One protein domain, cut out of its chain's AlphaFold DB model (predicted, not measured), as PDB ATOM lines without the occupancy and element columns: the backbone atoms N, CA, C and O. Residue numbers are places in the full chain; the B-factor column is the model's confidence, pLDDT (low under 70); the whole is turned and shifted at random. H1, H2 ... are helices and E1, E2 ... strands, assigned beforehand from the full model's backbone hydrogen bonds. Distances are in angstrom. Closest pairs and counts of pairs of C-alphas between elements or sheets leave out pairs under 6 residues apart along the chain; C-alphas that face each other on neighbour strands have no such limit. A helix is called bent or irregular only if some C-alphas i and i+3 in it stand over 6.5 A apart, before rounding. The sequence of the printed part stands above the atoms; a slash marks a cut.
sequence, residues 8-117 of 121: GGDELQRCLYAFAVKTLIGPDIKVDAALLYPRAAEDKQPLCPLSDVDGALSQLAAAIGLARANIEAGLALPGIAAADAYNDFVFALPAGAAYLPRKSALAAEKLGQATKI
ATOM      1  N   GLY A   8     -86.648   0.368  -6.955       66.06
ATOM      2  CA  GLY A   8     -86.112   0.185  -8.313       66.06
ATOM      3  C   GLY A   8     -84.739  -0.514  -8.429       66.06
ATOM      4  O   GLY A   8     -84.214  -0.595  -9.537       66.06
ATOM      5  N   GLY A   9     -84.100  -0.953  -7.336       72.50
ATOM      6  CA  GLY A   9     -82.661  -1.240  -7.275       72.50
ATOM      7  C   GLY A   9     -81.771  -0.080  -6.797       72.50
ATOM      8  O   GLY A   9     -80.563  -0.286  -6.663       72.50
ATOM      9  N   ASP A  10     -82.320   1.100  -6.483       74.31
ATOM     10  CA  ASP A  10     -81.584   2.271  -5.965       74.31
ATOM     11  C   ASP A  10     -80.796   1.933  -4.683       74.31
ATOM     12  O   ASP A  10     -79.743   2.514  -4.411       74.31
ATOM     13  N   GLU A  11     -81.291   0.982  -3.883       80.06
ATOM     14  CA  GLU A  11     -80.687   0.590  -2.603       80.06
ATOM     15  C   GLU A  11     -79.771  -0.635  -2.690       80.06
ATOM     16  O   GLU A  11     -79.117  -1.009  -1.707       80.06
ATOM     17  N   LEU A  12     -79.678  -1.252  -3.872       86.88
ATOM     18  CA  LEU A  12     -78.990  -2.524  -4.072       86.88
ATOM     19  C   LEU A  12     -77.516  -2.453  -3.656       86.88
ATOM     20  O   LEU A  12     -77.017  -3.344  -2.968       86.88
ATOM     21  N   GLN A  13     -76.821  -1.374  -4.020       89.12
ATOM     22  CA  GLN A  13     -75.400  -1.208  -3.704       89.12
ATOM     23  C   GLN A  13     -75.144  -1.193  -2.189       89.12
ATOM     24  O   GLN A  13     -74.240  -1.874  -1.704       89.12
ATOM     25  N   ARG A  14     -75.947  -0.436  -1.430       90.12
ATOM     26  CA  ARG A  14     -75.802  -0.319   0.030       90.12
ATOM     27  C   ARG A  14     -76.055  -1.645   0.732       90.12
ATOM     28  O   ARG A  14     -75.293  -2.022   1.620       90.12
ATOM     29  N   CYS A  15     -77.095  -2.349   0.292       90.00
ATOM     30  CA  CYS A  15     -77.442  -3.681   0.765       90.00
ATOM     31  C   CYS A  15     -76.277  -4.669   0.545       90.00
ATOM     32  O   CYS A  15     -75.815  -5.315   1.487       90.00
ATOM     33  N   LEU A  16     -75.708  -4.701  -0.665       92.12
ATOM     34  CA  LEU A  16     -74.579  -5.577  -1.002       92.12
ATOM     35  C   LEU A  16     -73.311  -5.273  -0.194       92.12
ATOM     36  O   LEU A  16     -72.601  -6.196   0.208       92.12
ATOM     37  N   TYR A  17     -73.017  -4.003   0.085       93.38
ATOM     38  CA  TYR A  17     -71.879  -3.671   0.943       93.38
ATOM     39  C   TYR A  17     -72.102  -4.071   2.396       93.38
ATOM     40  O   TYR A  17     -71.174  -4.578   3.025       93.38
ATOM     41  N   ALA A  18     -73.319  -3.922   2.920       92.56
ATOM     42  CA  ALA A  18     -73.622  -4.410   4.258       92.56
ATOM     43  C   ALA A  18     -73.461  -5.935   4.362       92.56
ATOM     44  O   ALA A  18     -72.870  -6.425   5.328       92.56
ATOM     45  N   PHE A  19     -73.894  -6.677   3.336       93.12
ATOM     46  CA  PHE A  19     -73.639  -8.114   3.231       93.12
ATOM     47  C   PHE A  19     -72.144  -8.445   3.251       93.12
ATOM     48  O   PHE A  19     -71.713  -9.319   4.005       93.12
ATOM     49  N   ALA A  20     -71.343  -7.741   2.446       95.12
ATOM     50  CA  ALA A  20     -69.903  -7.965   2.378       95.12
ATOM     51  C   ALA A  20     -69.233  -7.736   3.742       95.12
ATOM     52  O   ALA A  20     -68.434  -8.560   4.180       95.12
ATOM     53  N   VAL A  21     -69.607  -6.665   4.449       94.75
ATOM     54  CA  VAL A  21     -69.093  -6.350   5.790       94.75
ATOM     55  C   VAL A  21     -69.418  -7.466   6.787       94.75
ATOM     56  O   VAL A  21     -68.508  -7.966   7.449       94.75
ATOM     57  N   LYS A  22     -70.678  -7.920   6.844       93.94
ATOM     58  CA  LYS A  22     -71.085  -9.041   7.712       93.94
ATOM     59  C   LYS A  22     -70.370 -10.347   7.352       93.94
ATOM     60  O   LYS A  22     -69.990 -11.103   8.238       93.94
ATOM     61  N   THR A  23     -70.139 -10.599   6.064       94.50
ATOM     62  CA  THR A  23     -69.446 -11.810   5.592       94.50
ATOM     63  C   THR A  23     -67.962 -11.807   5.962       94.50
ATOM     64  O   THR A  23     -67.414 -12.850   6.307       94.50
ATOM     65  N   LEU A  24     -67.302 -10.649   5.885       96.38
ATOM     66  CA  LEU A  24     -65.859 -10.534   6.107       96.38
ATOM     67  C   LEU A  24     -65.481 -10.411   7.586       96.38
ATOM     68  O   LEU A  24     -64.433 -10.913   7.984       96.38
ATOM     69  N   ILE A  25     -66.294  -9.722   8.387       95.12
ATOM     70  CA  ILE A  25     -65.983  -9.437   9.797       95.12
ATOM     71  C   ILE A  25     -66.688 -10.427  10.734       95.12
ATOM     72  O   ILE A  25     -66.126 -10.810  11.757       95.12
ATOM     73  N   GLY A  26     -67.901 -10.851  10.386       92.00
ATOM     74  CA  GLY A  26     -68.723 -11.753  11.185       92.00
ATOM     75  C   GLY A  26     -70.188 -11.303  11.230       92.00
ATOM     76  O   GLY A  26     -70.470 -10.109  11.122       92.00
ATOM     77  N   PRO A  27     -71.140 -12.237  11.397       88.50
ATOM     78  CA  PRO A  27     -72.573 -11.944  11.307       88.50
ATOM     79  C   PRO A  27     -73.121 -11.140  12.496       88.50
ATOM     80  O   PRO A  27     -74.136 -10.463  12.344       88.50
ATOM     81  N   ASP A  28     -72.449 -11.177  13.648       90.44
ATOM     82  CA  ASP A  28     -72.938 -10.602  14.911       90.44
ATOM     83  C   ASP A  28     -72.727  -9.081  15.033       90.44
ATOM     84  O   ASP A  28     -72.972  -8.486  16.083       90.44
ATOM     85  N   ILE A  29     -72.267  -8.425  13.966       92.19
ATOM     86  CA  ILE A  29     -72.057  -6.978  13.945       92.19
ATOM     87  C   ILE A  29     -73.296  -6.242  13.431       92.19
ATOM     88  O   ILE A  29     -73.943  -6.633  12.453       92.19
ATOM     89  N   LYS A  30     -73.584  -5.094  14.049       91.69
ATOM     90  CA  LYS A  30     -74.553  -4.136  13.515       91.69
ATOM     91  C   LYS A  30     -73.902  -3.341  12.386       91.69
ATOM     92  O   LYS A  30     -72.833  -2.766  12.576       91.69
ATOM     93  N   VAL A  31     -74.563  -3.284  11.230       92.25
ATOM     94  CA  VAL A  31     -74.116  -2.493  10.078       92.25
ATOM     95  C   VAL A  31     -75.167  -1.443   9.763       92.25
ATOM     96  O   VAL A  31     -76.303  -1.785   9.456       92.25
ATOM     97  N   ASP A  32     -74.765  -0.176   9.805       91.19
ATOM     98  CA  ASP A  32     -75.583   0.949   9.364       91.19
ATOM     99  C   ASP A  32     -75.057   1.423   8.000       91.19
ATOM    100  O   ASP A  32     -73.905   1.842   7.876       91.19
ATOM    101  N   ALA A  33     -75.885   1.331   6.957       90.62
ATOM    102  CA  ALA A  33     -75.520   1.745   5.603       90.62
ATOM    103  C   ALA A  33     -76.156   3.099   5.268       90.62
ATOM    104  O   ALA A  33     -77.357   3.282   5.442       90.62
ATOM    105  N   ALA A  34     -75.386   4.052   4.744       89.75
ATOM    106  CA  ALA A  34     -75.889   5.383   4.412       89.75
ATOM    107  C   ALA A  34     -75.230   5.949   3.152       89.75
ATOM    108  O   ALA A  34     -74.077   5.640   2.854       89.75
ATOM    109  N   LEU A  35     -75.964   6.799   2.435       89.38
ATOM    110  CA  LEU A  35     -75.400   7.662   1.400       89.38
ATOM    111  C   LEU A  35     -75.114   9.031   2.003       89.38
ATOM    112  O   LEU A  35     -75.952   9.595   2.704       89.38
ATOM    113  N   LEU A  36     -73.933   9.559   1.705       90.31
ATOM    114  CA  LEU A  36     -73.567  10.932   2.007       90.31
ATOM    115  C   LEU A  36     -73.576  11.722   0.700       90.31
ATOM    116  O   LEU A  36     -72.873  11.357  -0.239       90.31
ATOM    117  N   TYR A  37     -74.344  12.805   0.660       89.94
ATOM    118  CA  TYR A  37     -74.414  13.757  -0.443       89.94
ATOM    119  C   TYR A  37     -73.685  15.042  -0.034       89.94
ATOM    120  O   TYR A  37     -74.294  15.923   0.574       89.94
ATOM    121  N   PRO A  38     -72.389  15.200  -0.370       89.94
ATOM    122  CA  PRO A  38     -71.587  16.324   0.122       89.94
ATOM    123  C   PRO A  38     -72.059  17.691  -0.387       89.94
ATOM    124  O   PRO A  38     -71.680  18.716   0.163       89.94
ATOM    125  N   ARG A  39     -72.859  17.705  -1.458       92.88
ATOM    126  CA  ARG A  39     -73.436  18.905  -2.082       92.88
ATOM    127  C   ARG A  39     -74.958  18.963  -1.935       92.88
ATOM    128  O   ARG A  39     -75.636  19.468  -2.826       92.88
ATOM    129  N   ALA A  40     -75.510  18.375  -0.874       89.25
ATOM    130  CA  ALA A  40     -76.931  18.532  -0.586       89.25
ATOM    131  C   ALA A  40     -77.269  20.025  -0.424       89.25
ATOM    132  O   ALA A  40     -76.482  20.785   0.141       89.25
ATOM    133  N   ALA A  41     -78.418  20.438  -0.961       88.81
ATOM    134  CA  ALA A  41     -78.945  21.780  -0.742       88.81
ATOM    135  C   ALA A  41     -79.261  21.989   0.752       88.81
ATOM    136  O   ALA A  41     -79.495  21.015   1.465       88.81
ATOM    137  N   GLU A  42     -79.265  23.240   1.224       84.38
ATOM    138  CA  GLU A  42     -79.441  23.566   2.653       84.38
ATOM    139  C   GLU A  42     -80.755  23.033   3.250       84.38
ATOM    140  O   GLU A  42     -80.831  22.763   4.446       84.38
ATOM    141  N   ASP A  43     -81.780  22.831   2.418       87.69
ATOM    142  CA  ASP A  43     -83.086  22.284   2.791       87.69
ATOM    143  C   ASP A  43     -83.127  20.744   2.855       87.69
ATOM    144  O   ASP A  43     -84.150  20.170   3.234       87.69
ATOM    145  N   LYS A  44     -82.040  20.051   2.487       84.69
ATOM    146  CA  LYS A  44     -81.984  18.584   2.414       84.69
ATOM    147  C   LYS A  44     -80.977  17.994   3.391       84.69
ATOM    148  O   LYS A  44     -79.857  18.471   3.539       84.69
ATOM    149  N   GLN A  45     -81.349  16.865   3.994       85.12
ATOM    150  CA  GLN A  45     -80.443  16.088   4.835       85.12
ATOM    151  C   GLN A  45     -79.306  15.495   3.971       85.12
ATOM    152  O   GLN A  45     -79.595  14.731   3.048       85.12
ATOM    153  N   PRO A  46     -78.021  15.785   4.258       88.69
ATOM    154  CA  PRO A  46     -76.900  15.280   3.462       88.69
ATOM    155  C   PRO A  46     -76.616  13.795   3.705       88.69
ATOM    156  O   PRO A  46     -76.059  13.130   2.838       88.69
ATOM    157  N   LEU A  47     -76.979  13.272   4.879       89.88
ATOM    158  CA  LEU A  47     -76.834  11.863   5.229       89.88
ATOM    159  C   LEU A  47     -78.186  11.161   5.101       89.88
ATOM    160  O   LEU A  47     -79.126  11.473   5.831       89.88
ATOM    161  N   CYS A  48     -78.267  10.187   4.204       87.62
ATOM    162  CA  CYS A  48     -79.466   9.400   3.950       87.62
ATOM    163  C   CYS A  48     -79.205   7.944   4.359       87.62
ATOM    164  O   CYS A  48     -78.647   7.194   3.555       87.62
ATOM    165  N   PRO A  49     -79.551   7.518   5.585       87.75
ATOM    166  CA  PRO A  49     -79.403   6.126   6.008       87.75
ATOM    167  C   PRO A  49     -80.404   5.205   5.297       87.75
ATOM    168  O   PRO A  49     -81.497   5.628   4.925       87.75
ATOM    169  N   LEU A  50     -80.021   3.942   5.108       87.88
ATOM    170  CA  LEU A  50     -80.935   2.860   4.755       87.88
ATOM    171  C   LEU A  50     -81.679   2.458   6.032       87.88
ATOM    172  O   LEU A  50     -81.047   2.160   7.043       87.88
ATOM    173  N   SER A  51     -83.010   2.496   5.999       85.06
ATOM    174  CA  SER A  51     -83.839   2.325   7.198       85.06
ATOM    175  C   SER A  51     -83.798   0.912   7.773       85.06
ATOM    176  O   SER A  51     -83.857   0.761   8.988       85.06
ATOM    177  N   ASP A  52     -83.708  -0.102   6.912       87.25
ATOM    178  CA  ASP A  52     -83.679  -1.508   7.310       87.25
ATOM    179  C   ASP A  52     -82.740  -2.307   6.400       87.25
ATOM    180  O   ASP A  52     -83.100  -2.748   5.308       87.25
ATOM    181  N   VAL A  53     -81.497  -2.457   6.854       88.44
ATOM    182  CA  VAL A  53     -80.454  -3.198   6.137       88.44
ATOM    183  C   VAL A  53     -80.778  -4.695   6.081       88.44
ATOM    184  O   VAL A  53     -80.572  -5.331   5.049       88.44
ATOM    185  N   ASP A  54     -81.298  -5.261   7.170       87.62
ATOM    186  CA  ASP A  54     -81.556  -6.700   7.278       87.62
ATOM    187  C   ASP A  54     -82.815  -7.116   6.510       87.62
ATOM    188  O   ASP A  54     -82.823  -8.159   5.844       87.62
ATOM    189  N   GLY A  55     -83.847  -6.272   6.509       87.75
ATOM    190  CA  GLY A  55     -85.009  -6.423   5.636       87.75
ATOM    191  C   GLY A  55     -84.633  -6.338   4.158       87.75
ATOM    192  O   GLY A  55     -85.014  -7.217   3.380       87.75
ATOM    193  N   ALA A  56     -83.807  -5.358   3.772       87.25
ATOM    194  CA  ALA A  56     -83.300  -5.234   2.401       87.25
ATOM    195  C   ALA A  56     -82.507  -6.476   1.958       87.25
ATOM    196  O   ALA A  56     -82.691  -6.968   0.842       87.25
ATOM    197  N   LEU A  57     -81.663  -7.026   2.837       88.38
ATOM    198  CA  LEU A  57     -80.920  -8.261   2.574       88.38
ATOM    199  C   LEU A  57     -81.837  -9.471   2.420       88.38
ATOM    200  O   LEU A  57     -81.646 -10.281   1.512       88.38
ATOM    201  N   SER A  58     -82.849  -9.575   3.278       88.94
ATOM    202  CA  SER A  58     -83.837 -10.655   3.227       88.94
ATOM    203  C   SER A  58     -84.636 -10.616   1.922       88.94
ATOM    204  O   SER A  58     -84.806 -11.647   1.266       88.94
ATOM    205  N   GLN A  59     -85.060  -9.424   1.494       87.00
ATOM    206  CA  GLN A  59     -85.763  -9.228   0.226       87.00
ATOM    207  C   GLN A  59     -84.869  -9.557  -0.978       87.00
ATOM    208  O   GLN A  59     -85.313 -10.240  -1.904       87.00
ATOM    209  N   LEU A  60     -83.600  -9.141  -0.949       88.81
ATOM    210  CA  LEU A  60     -82.639  -9.448  -2.008       88.81
ATOM    211  C   LEU A  60     -82.386 -10.956  -2.118       88.81
ATOM    212  O   LEU A  60     -82.418 -11.509  -3.217       88.81
ATOM    213  N   ALA A  61     -82.178 -11.638  -0.990       90.50
ATOM    214  CA  ALA A  61     -81.974 -13.084  -0.957       90.50
ATOM    215  C   ALA A  61     -83.191 -13.844  -1.514       90.50
ATOM    216  O   ALA A  61     -83.026 -14.778  -2.301       90.50
ATOM    217  N   ALA A  62     -84.410 -13.413  -1.171       89.44
ATOM    218  CA  ALA A  62     -85.639 -13.981  -1.719       89.44
ATOM    219  C   ALA A  62     -85.740 -13.783  -3.242       89.44
ATOM    220  O   ALA A  62     -86.043 -14.733  -3.968       89.44
ATOM    221  N   ALA A  63     -85.427 -12.581  -3.741       87.69
ATOM    222  CA  ALA A  63     -85.419 -12.285  -5.174       87.69
ATOM    223  C   ALA A  63     -84.383 -13.134  -5.934       87.69
ATOM    224  O   ALA A  63     -84.708 -13.713  -6.972       87.69
ATOM    225  N   ILE A  64     -83.168 -13.281  -5.393       90.69
ATOM    226  CA  ILE A  64     -82.123 -14.151  -5.959       90.69
ATOM    227  C   ILE A  64     -82.575 -15.617  -5.957       90.69
ATOM    228  O   ILE A  64     -82.382 -16.315  -6.953       90.69
ATOM    229  N   GLY A  65     -83.211 -16.088  -4.880       92.75
ATOM    230  CA  GLY A  65     -83.760 -17.443  -4.796       92.75
ATOM    231  C   GLY A  65     -84.813 -17.722  -5.875       92.75
ATOM    232  O   GLY A  65     -84.743 -18.750  -6.551       92.75
ATOM    233  N   LEU A  66     -85.738 -16.780  -6.091       91.38
ATOM    234  CA  LEU A  66     -86.735 -16.853  -7.166       91.38
ATOM    235  C   LEU A  66     -86.089 -16.836  -8.555       91.38
ATOM    236  O   LEU A  66     -86.477 -17.626  -9.420       91.38
ATOM    237  N   ALA A  67     -85.104 -15.964  -8.777       90.56
ATOM    238  CA  ALA A  67     -84.381 -15.888 -10.044       90.56
ATOM    239  C   ALA A  67     -83.637 -17.200 -10.341       90.56
ATOM    240  O   ALA A  67     -83.775 -17.748 -11.434       90.56
ATOM    241  N   ARG A  68     -82.922 -17.749  -9.350       93.94
ATOM    242  CA  ARG A  68     -82.225 -19.038  -9.450       93.94
ATOM    243  C   ARG A  68     -83.185 -20.162  -9.828       93.94
ATOM    244  O   ARG A  68     -82.921 -20.865 -10.795       93.94
ATOM    245  N   ALA A  69     -84.297 -20.307  -9.105       93.62
ATOM    246  CA  ALA A  69     -85.270 -21.369  -9.365       93.62
ATOM    247  C   ALA A  69     -85.849 -21.301 -10.790       93.62
ATOM    248  O   ALA A  69     -86.011 -22.331 -11.441       93.62
ATOM    249  N   ASN A  70     -86.116 -20.093 -11.300       93.62
ATOM    250  CA  ASN A  70     -86.592 -19.913 -12.671       93.62
ATOM    251  C   ASN A  70     -85.522 -20.269 -13.705       93.62
ATOM    252  O   ASN A  70     -85.809 -21.031 -14.628       93.62
ATOM    253  N   ILE A  71     -84.290 -19.785 -13.531       93.50
ATOM    254  CA  ILE A  71     -83.186 -20.087 -14.453       93.50
ATOM    255  C   ILE A  71     -82.916 -21.597 -14.494       93.50
ATOM    256  O   ILE A  71     -82.763 -22.156 -15.579       93.50
ATOM    257  N   GLU A  72     -82.935 -22.277 -13.343       95.50
ATOM    258  CA  GLU A  72     -82.797 -23.739 -13.254       95.50
ATOM    259  C   GLU A  72     -83.934 -24.487 -13.969       95.50
ATOM    260  O   GLU A  72     -83.709 -25.559 -14.528       95.50
ATOM    261  N   ALA A  73     -85.134 -23.905 -14.023       93.81
ATOM    262  CA  ALA A  73     -86.270 -24.424 -14.785       93.81
ATOM    263  C   ALA A  73     -86.247 -24.040 -16.281       93.81
ATOM    264  O   ALA A  73     -87.193 -24.347 -17.010       93.81
ATOM    265  N   GLY A  74     -85.198 -23.359 -16.757       93.56
ATOM    266  CA  GLY A  74     -85.093 -22.869 -18.136       93.56
ATOM    267  C   GLY A  74     -85.952 -21.633 -18.427       93.56
ATOM    268  O   GLY A  74     -86.212 -21.318 -19.589       93.56
ATOM    269  N   LEU A  75     -86.409 -20.933 -17.389       91.88
ATOM    270  CA  LEU A  75     -87.209 -19.719 -17.484       91.88
ATOM    271  C   LEU A  75     -86.328 -18.503 -17.187       91.88
ATOM    272  O   LEU A  75     -85.882 -18.292 -16.063       91.88
ATOM    273  N   ALA A  76     -86.097 -17.672 -18.200       88.94
ATOM    274  CA  ALA A  76     -85.419 -16.392 -18.031       88.94
ATOM    275  C   ALA A  76     -86.447 -15.257 -18.064       88.94
ATOM    276  O   ALA A  76     -87.176 -15.100 -19.047       88.94
ATOM    277  N   LEU A  77     -86.504 -14.468 -16.988       88.00
ATOM    278  CA  LEU A  77     -87.323 -13.259 -16.925       88.00
ATOM    279  C   LEU A  77     -86.760 -12.223 -17.914       88.00
ATOM    280  O   LEU A  77     -85.576 -11.889 -17.815       88.00
ATOM    281  N   PRO A  78     -87.565 -11.690 -18.851       86.06
ATOM    282  CA  PRO A  78     -87.129 -10.584 -19.693       86.06
ATOM    283  C   PRO A  78     -86.721  -9.382 -18.833       86.06
ATOM    284  O   PRO A  78     -87.438  -9.002 -17.906       86.06
ATOM    285  N   GLY A  79     -85.562  -8.795 -19.136       82.00
ATOM    286  CA  GLY A  79     -85.092  -7.587 -18.458       82.00
ATOM    287  C   GLY A  79     -85.945  -6.360 -18.794       82.00
ATOM    288  O   GLY A  79     -86.663  -6.351 -19.793       82.00
ATOM    289  N   ILE A  80     -85.811  -5.296 -18.000       78.88
ATOM    290  CA  ILE A  80     -86.558  -4.034 -18.177       78.88
ATOM    291  C   ILE A  80     -86.375  -3.398 -19.568       78.88
ATOM    292  O   ILE A  80     -87.288  -2.761 -20.082       78.88
ATOM    293  N   ALA A  81     -85.225  -3.628 -20.210       81.31
ATOM    294  CA  ALA A  81     -84.906  -3.134 -21.551       81.31
ATOM    295  C   ALA A  81     -85.294  -4.113 -22.680       81.31
ATOM    296  O   ALA A  81     -85.035  -3.849 -23.851       81.31
ATOM    297  N   ALA A  82     -85.915  -5.260 -22.373       81.75
ATOM    298  CA  ALA A  82     -86.272  -6.253 -23.391       81.75
ATOM    299  C   ALA A  82     -87.276  -5.715 -24.429       81.75
ATOM    300  O   ALA A  82     -87.311  -6.206 -25.557       81.75
ATOM    301  N   ALA A  83     -88.074  -4.715 -24.046       77.81
ATOM    302  CA  ALA A  83     -89.029  -4.022 -24.906       77.81
ATOM    303  C   ALA A  83     -88.555  -2.615 -25.327       77.81
ATOM    304  O   ALA A  83     -89.383  -1.807 -25.745       77.81
ATOM    305  N   ASP A  84     -87.261  -2.304 -25.193       83.94
ATOM    306  CA  ASP A  84     -86.730  -0.987 -25.551       83.94
ATOM    307  C   ASP A  84     -86.913  -0.709 -27.053       83.94
ATOM    308  O   ASP A  84     -86.562  -1.526 -27.911       83.94
ATOM    309  N   ALA A  85     -87.467   0.464 -27.361       80.62
ATOM    310  CA  ALA A  85     -87.649   0.947 -28.723       80.62
ATOM    311  C   ALA A  85     -86.309   1.203 -29.436       80.62
ATOM    312  O   ALA A  85     -86.261   1.158 -30.664       80.62
ATOM    313  N   TYR A  86     -85.232   1.433 -28.678       81.94
ATOM    314  CA  TYR A  86     -83.875   1.684 -29.169       81.94
ATOM    315  C   TYR A  86     -82.969   0.446 -29.077       81.94
ATOM    316  O   TYR A  86     -81.755   0.557 -28.927       81.94
ATOM    317  N   ASN A  87     -83.541  -0.757 -29.160       80.44
ATOM    318  CA  ASN A  87     -82.746  -1.979 -29.193       80.44
ATOM    319  C   ASN A  87     -82.024  -2.131 -30.547       80.44
ATOM    320  O   ASN A  87     -82.593  -2.652 -31.510       80.44
ATOM    321  N   ASP A  88     -80.746  -1.745 -30.593       82.69
ATOM    322  CA  ASP A  88     -79.871  -1.862 -31.772       82.69
ATOM    323  C   ASP A  88     -79.773  -3.299 -32.326       82.69
ATOM    324  O   ASP A  88     -79.469  -3.510 -33.502       82.69
ATOM    325  N   PHE A  89     -80.081  -4.307 -31.504       79.94
ATOM    326  CA  PHE A  89     -80.067  -5.719 -31.882       79.94
ATOM    327  C   PHE A  89     -81.433  -6.256 -32.324       79.94
ATOM    328  O   PHE A  89     -81.563  -7.464 -32.518       79.94
ATOM    329  N   VAL A  90     -82.455  -5.413 -32.528       78.81
ATOM    330  CA  VAL A  90     -83.822  -5.862 -32.865       78.81
ATOM    331  C   VAL A  90     -83.874  -6.767 -34.105       78.81
ATOM    332  O   VAL A  90     -84.630  -7.740 -34.132       78.81
ATOM    333  N   PHE A  91     -83.022  -6.504 -35.103       78.38
ATOM    334  CA  PHE A  91     -82.899  -7.317 -36.320       78.38
ATOM    335  C   PHE A  91     -82.075  -8.598 -36.125       78.38
ATOM    336  O   PHE A  91     -82.186  -9.520 -36.929       78.38
ATOM    337  N   ALA A  92     -81.269  -8.670 -35.063       82.06
ATOM    338  CA  ALA A  92     -80.494  -9.851 -34.688       82.06
ATOM    339  C   ALA A  92     -81.262 -10.790 -33.739       82.06
ATOM    340  O   ALA A  92     -80.792 -11.890 -33.447       82.06
ATOM    341  N   LEU A  93     -82.446 -10.387 -33.256       77.50
ATOM    342  CA  LEU A  93     -83.269 -11.238 -32.402       77.50
ATOM    343  C   LEU A  93     -83.764 -12.456 -33.202       77.50
ATOM    344  O   LEU A  93     -84.476 -12.284 -34.194       77.50
ATOM    345  N   PRO A  94     -83.492 -13.694 -32.749       72.19
ATOM    346  CA  PRO A  94     -83.763 -14.916 -33.514       72.19
ATOM    347  C   PRO A  94     -85.249 -15.148 -33.829       72.19
ATOM    348  O   PRO A  94     -85.580 -15.961 -34.688       72.19
ATOM    349  N   ALA A  95     -86.154 -14.441 -33.147       80.44
ATOM    350  CA  ALA A  95     -87.597 -14.545 -33.336       80.44
ATOM    351  C   ALA A  95     -88.275 -13.224 -33.762       80.44
ATOM    352  O   ALA A  95     -89.507 -13.167 -33.832       80.44
ATOM    353  N   GLY A  96     -87.488 -12.183 -34.068       81.38
ATOM    354  CA  GLY A  96     -87.960 -10.859 -34.485       81.38
ATOM    355  C   GLY A  96     -88.659 -10.038 -33.388       81.38
ATOM    356  O   GLY A  96     -88.976 -10.531 -32.304       81.38
ATOM    357  N   ALA A  97     -88.942  -8.765 -33.689       80.88
ATOM    358  CA  ALA A  97     -89.496  -7.786 -32.741       80.88
ATOM    359  C   ALA A  97     -90.873  -8.166 -32.157       80.88
ATOM    360  O   ALA A  97     -91.201  -7.817 -31.025       80.88
ATOM    361  N   ALA A  98     -91.686  -8.917 -32.904       84.50
ATOM    362  CA  ALA A  98     -93.024  -9.327 -32.469       84.50
ATOM    363  C   ALA A  98     -93.013 -10.474 -31.439       84.50
ATOM    364  O   ALA A  98     -94.056 -10.804 -30.868       84.50
ATOM    365  N   TYR A  99     -91.861 -11.114 -31.204       86.12
ATOM    366  CA  TYR A  99     -91.778 -12.293 -30.348       86.12
ATOM    367  C   TYR A  99     -92.150 -12.007 -28.897       86.12
ATOM    368  O   TYR A  99     -92.967 -12.738 -28.332       86.12
ATOM    369  N   LEU A 100     -91.565 -10.954 -28.315       86.19
ATOM    370  CA  LEU A 100     -91.777 -10.604 -26.916       86.19
ATOM    371  C   LEU A 100     -93.262 -10.299 -26.648       86.19
ATOM    372  O   LEU A 100     -93.851 -11.063 -25.885       86.19
ATOM    373  N   PRO A 101     -93.928  -9.347 -27.343       88.50
ATOM    374  CA  PRO A 101     -95.360  -9.088 -27.146       88.50
ATOM    375  C   PRO A 101     -96.239 -10.338 -27.283       88.50
ATOM    376  O   PRO A 101     -97.161 -10.546 -26.499       88.50
ATOM    377  N   ARG A 102     -95.927 -11.213 -28.249       90.31
ATOM    378  CA  ARG A 102     -96.675 -12.456 -28.485       90.31
ATOM    379  C   ARG A 102     -96.544 -13.461 -27.338       90.31
ATOM    380  O   ARG A 102     -97.446 -14.271 -27.138       90.31
ATOM    381  N   LYS A 103     -95.411 -13.477 -26.630       89.94
ATOM    382  CA  LYS A 103     -95.108 -14.466 -25.582       89.94
ATOM    383  C   LYS A 103     -95.241 -13.923 -24.162       89.94
ATOM    384  O   LYS A 103     -95.310 -14.744 -23.253       89.94
ATOM    385  N   SER A 104     -95.345 -12.607 -23.964       88.31
ATOM    386  CA  SER A 104     -95.379 -11.976 -22.639       88.31
ATOM    387  C   SER A 104     -96.426 -12.572 -21.695       88.31
ATOM    388  O   SER A 104     -96.093 -12.874 -20.557       88.31
ATOM    389  N   ALA A 105     -97.658 -12.810 -22.160       90.81
ATOM    390  CA  ALA A 105     -98.720 -13.360 -21.308       90.81
ATOM    391  C   ALA A 105     -98.402 -14.784 -20.810       90.81
ATOM    392  O   ALA A 105     -98.489 -15.064 -19.618       90.81
ATOM    393  N   LEU A 106     -97.959 -15.665 -21.714       91.81
ATOM    394  CA  LEU A 106     -97.564 -17.036 -21.367       91.81
ATOM    395  C   LEU A 106     -96.292 -17.062 -20.511       91.81
ATOM    396  O   LEU A 106     -96.161 -17.891 -19.614       91.81
ATOM    397  N   ALA A 107     -95.345 -16.163 -20.787       90.06
ATOM    398  CA  ALA A 107     -94.138 -16.018 -19.987       90.06
ATOM    399  C   ALA A 107     -94.487 -15.589 -18.557       90.06
ATOM    400  O   ALA A 107     -93.980 -16.189 -17.615       90.06
ATOM    401  N   ALA A 108     -95.392 -14.621 -18.388       90.69
ATOM    402  CA  ALA A 108     -95.836 -14.161 -17.076       90.69
ATOM    403  C   ALA A 108     -96.499 -15.281 -16.259       90.69
ATOM    404  O   ALA A 108     -96.188 -15.445 -15.081       90.69
ATOM    405  N   GLU A 109     -97.341 -16.103 -16.895       93.00
ATOM    406  CA  GLU A 109     -97.950 -17.279 -16.261       93.00
ATOM    407  C   GLU A 109     -96.889 -18.268 -15.749       93.00
ATOM    408  O   GLU A 109     -96.976 -18.747 -14.620       93.00
ATOM    409  N   LYS A 110     -95.858 -18.551 -16.558       93.06
ATOM    410  CA  LYS A 110     -94.783 -19.487 -16.189       93.06
ATOM    411  C   LYS A 110     -93.838 -18.935 -15.127       93.06
ATOM    412  O   LYS A 110     -93.421 -19.682 -14.251       93.06
ATOM    413  N   LEU A 111     -93.501 -17.651 -15.211       92.00
ATOM    414  CA  LEU A 111     -92.573 -16.978 -14.297       92.00
ATOM    415  C   LEU A 111     -93.209 -16.698 -12.926       92.00
ATOM    416  O   LEU A 111     -92.496 -16.564 -11.928       92.00
ATOM    417  N   GLY A 112     -94.541 -16.614 -12.853       91.69
ATOM    418  CA  GLY A 112     -95.274 -16.446 -11.601       91.69
ATOM    419  C   GLY A 112     -94.773 -15.239 -10.805       91.69
ATOM    420  O   GLY A 112     -94.700 -14.128 -11.327       91.69
ATOM    421  N   GLN A 113     -94.386 -15.453  -9.542       88.50
ATOM    422  CA  GLN A 113     -93.904 -14.373  -8.665       88.50
ATOM    423  C   GLN A 113     -92.625 -13.689  -9.166       88.50
ATOM    424  O   GLN A 113     -92.380 -12.546  -8.793       88.50
ATOM    425  N   ALA A 114     -91.826 -14.327 -10.032       87.94
ATOM    426  CA  ALA A 114     -90.623 -13.688 -10.565       87.94
ATOM    427  C   ALA A 114     -90.930 -12.479 -11.458       87.94
ATOM    428  O   ALA A 114     -90.090 -11.599 -11.588       87.94
ATOM    429  N   THR A 115     -92.143 -12.379 -12.009       87.75
ATOM    430  CA  THR A 115     -92.576 -11.189 -12.764       87.75
ATOM    431  C   THR A 115     -92.534  -9.908 -11.931       87.75
ATOM    432  O   THR A 115     -92.243  -8.842 -12.464       87.75
ATOM    433  N   LYS A 116     -92.733 -10.027 -10.615       83.56
ATOM    434  CA  LYS A 116     -92.740  -8.905  -9.674       83.56
ATOM    435  C   LYS A 116     -91.352  -8.475  -9.223       83.56
ATOM    436  O   LYS A 116     -91.243  -7.503  -8.485       83.56
ATOM    437  N   ILE A 117     -90.289  -9.168  -9.640       78.31
ATOM    438  CA  ILE A 117     -88.914  -8.790  -9.279       78.31
ATOM    439  C   ILE A 117     -88.641  -7.342  -9.695       78.31
ATOM    440  O   ILE A 117     -88.014  -6.625  -8.937       78.31
TER     441      ILE A 117
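AT A GLANCE: This is residues 8 to 117 of the 121 residues of an uncharacterized protein of Methylocella tundrae (UniProt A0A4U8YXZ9). The long helix H2 is a bar with a group of parts at each end: H1 crosses it near its first residues, where the thin hairpin of E1 and E2 also begins, and the kinked helix H3 folds back on its second half. The tip of the strand hairpin, residues 39 to 44, sticks out near one end, and residues 91 to 96 of the long link before H3 stick out near the other. The printed part has 110 residues, with three named helices and two named strands in the order H1, E1, E2, H2, H3; it is mostly helix, and its one sheet, in the order E1 - E2, is antiparallel. The whole is loose, with a radius of gyration of the C-alphas of 19.2 A and spans of 49 by 36 by 21 A.

IN THESE COORDINATES: Find C-alpha 12 at (-78.990, -2.524, -4.072); from there H1 runs through residues 12 to 25, 20.2 A long. Read on to E1, residues 34 to 36, 6.5 A, and E2, residues 47 to 49, 6.3 A. At C-alpha 53, (-80.454, -3.198, 6.137), H2 begins; it covers residues 53 to 72 over 28.3 A. H3, residues 99 to 117, spans 21.5 A and ends at C-alpha 117, (-88.914, -8.790, -9.279). H3 is irregular, with C-alphas 110 and 113 9.1 A apart, and has a kink of 109 degrees near residue 111.

HOW THE PARTS SIT: Look first at residues 15 to 19 of H1, which touch residues 53 to 57 of H2; the closest C-alphas, of Cys 15 and Leu 57, are 6.0 A apart. The lines of H1 and H2 stand about perpendicular, at 79 degrees. E1 and E2 form a hairpin, antiparallel at 165 degrees, where N 35 and O 48 are within hydrogen-bond range at 2.9 A and N 48 and O 35 at 2.8 A. H2 and H3 form a helical hairpin, opposite ways at a steep tilt of 43 degrees, though the line of H3 is a rough one. Residues 111 to 117 of H3 touch residues 63 to 70 of H2; the closest C-alphas, of Leu 66 and Ala 114, are 6.1 A apart. H1 and H3 stay apart. In H1 and H2 every O i to N i+4 pair is within hydrogen-bond range; in H3 it is 8 of 15.

THE WHOLE: The two C-alphas farthest apart, of Glu 42 and Ala 95, are 53.0 A apart. The printed part has no cut; the C-alphas of Gly 8 and Ile 117, its first and last residues, are 9.5 A apart. The link from H2 to H3, residues 73 to 98, is long, and the link from E2 to H2 is tight. In this predicted model the mean pLDDT of the printed part is 87.6, and residue 8 is the one printed residue under 70.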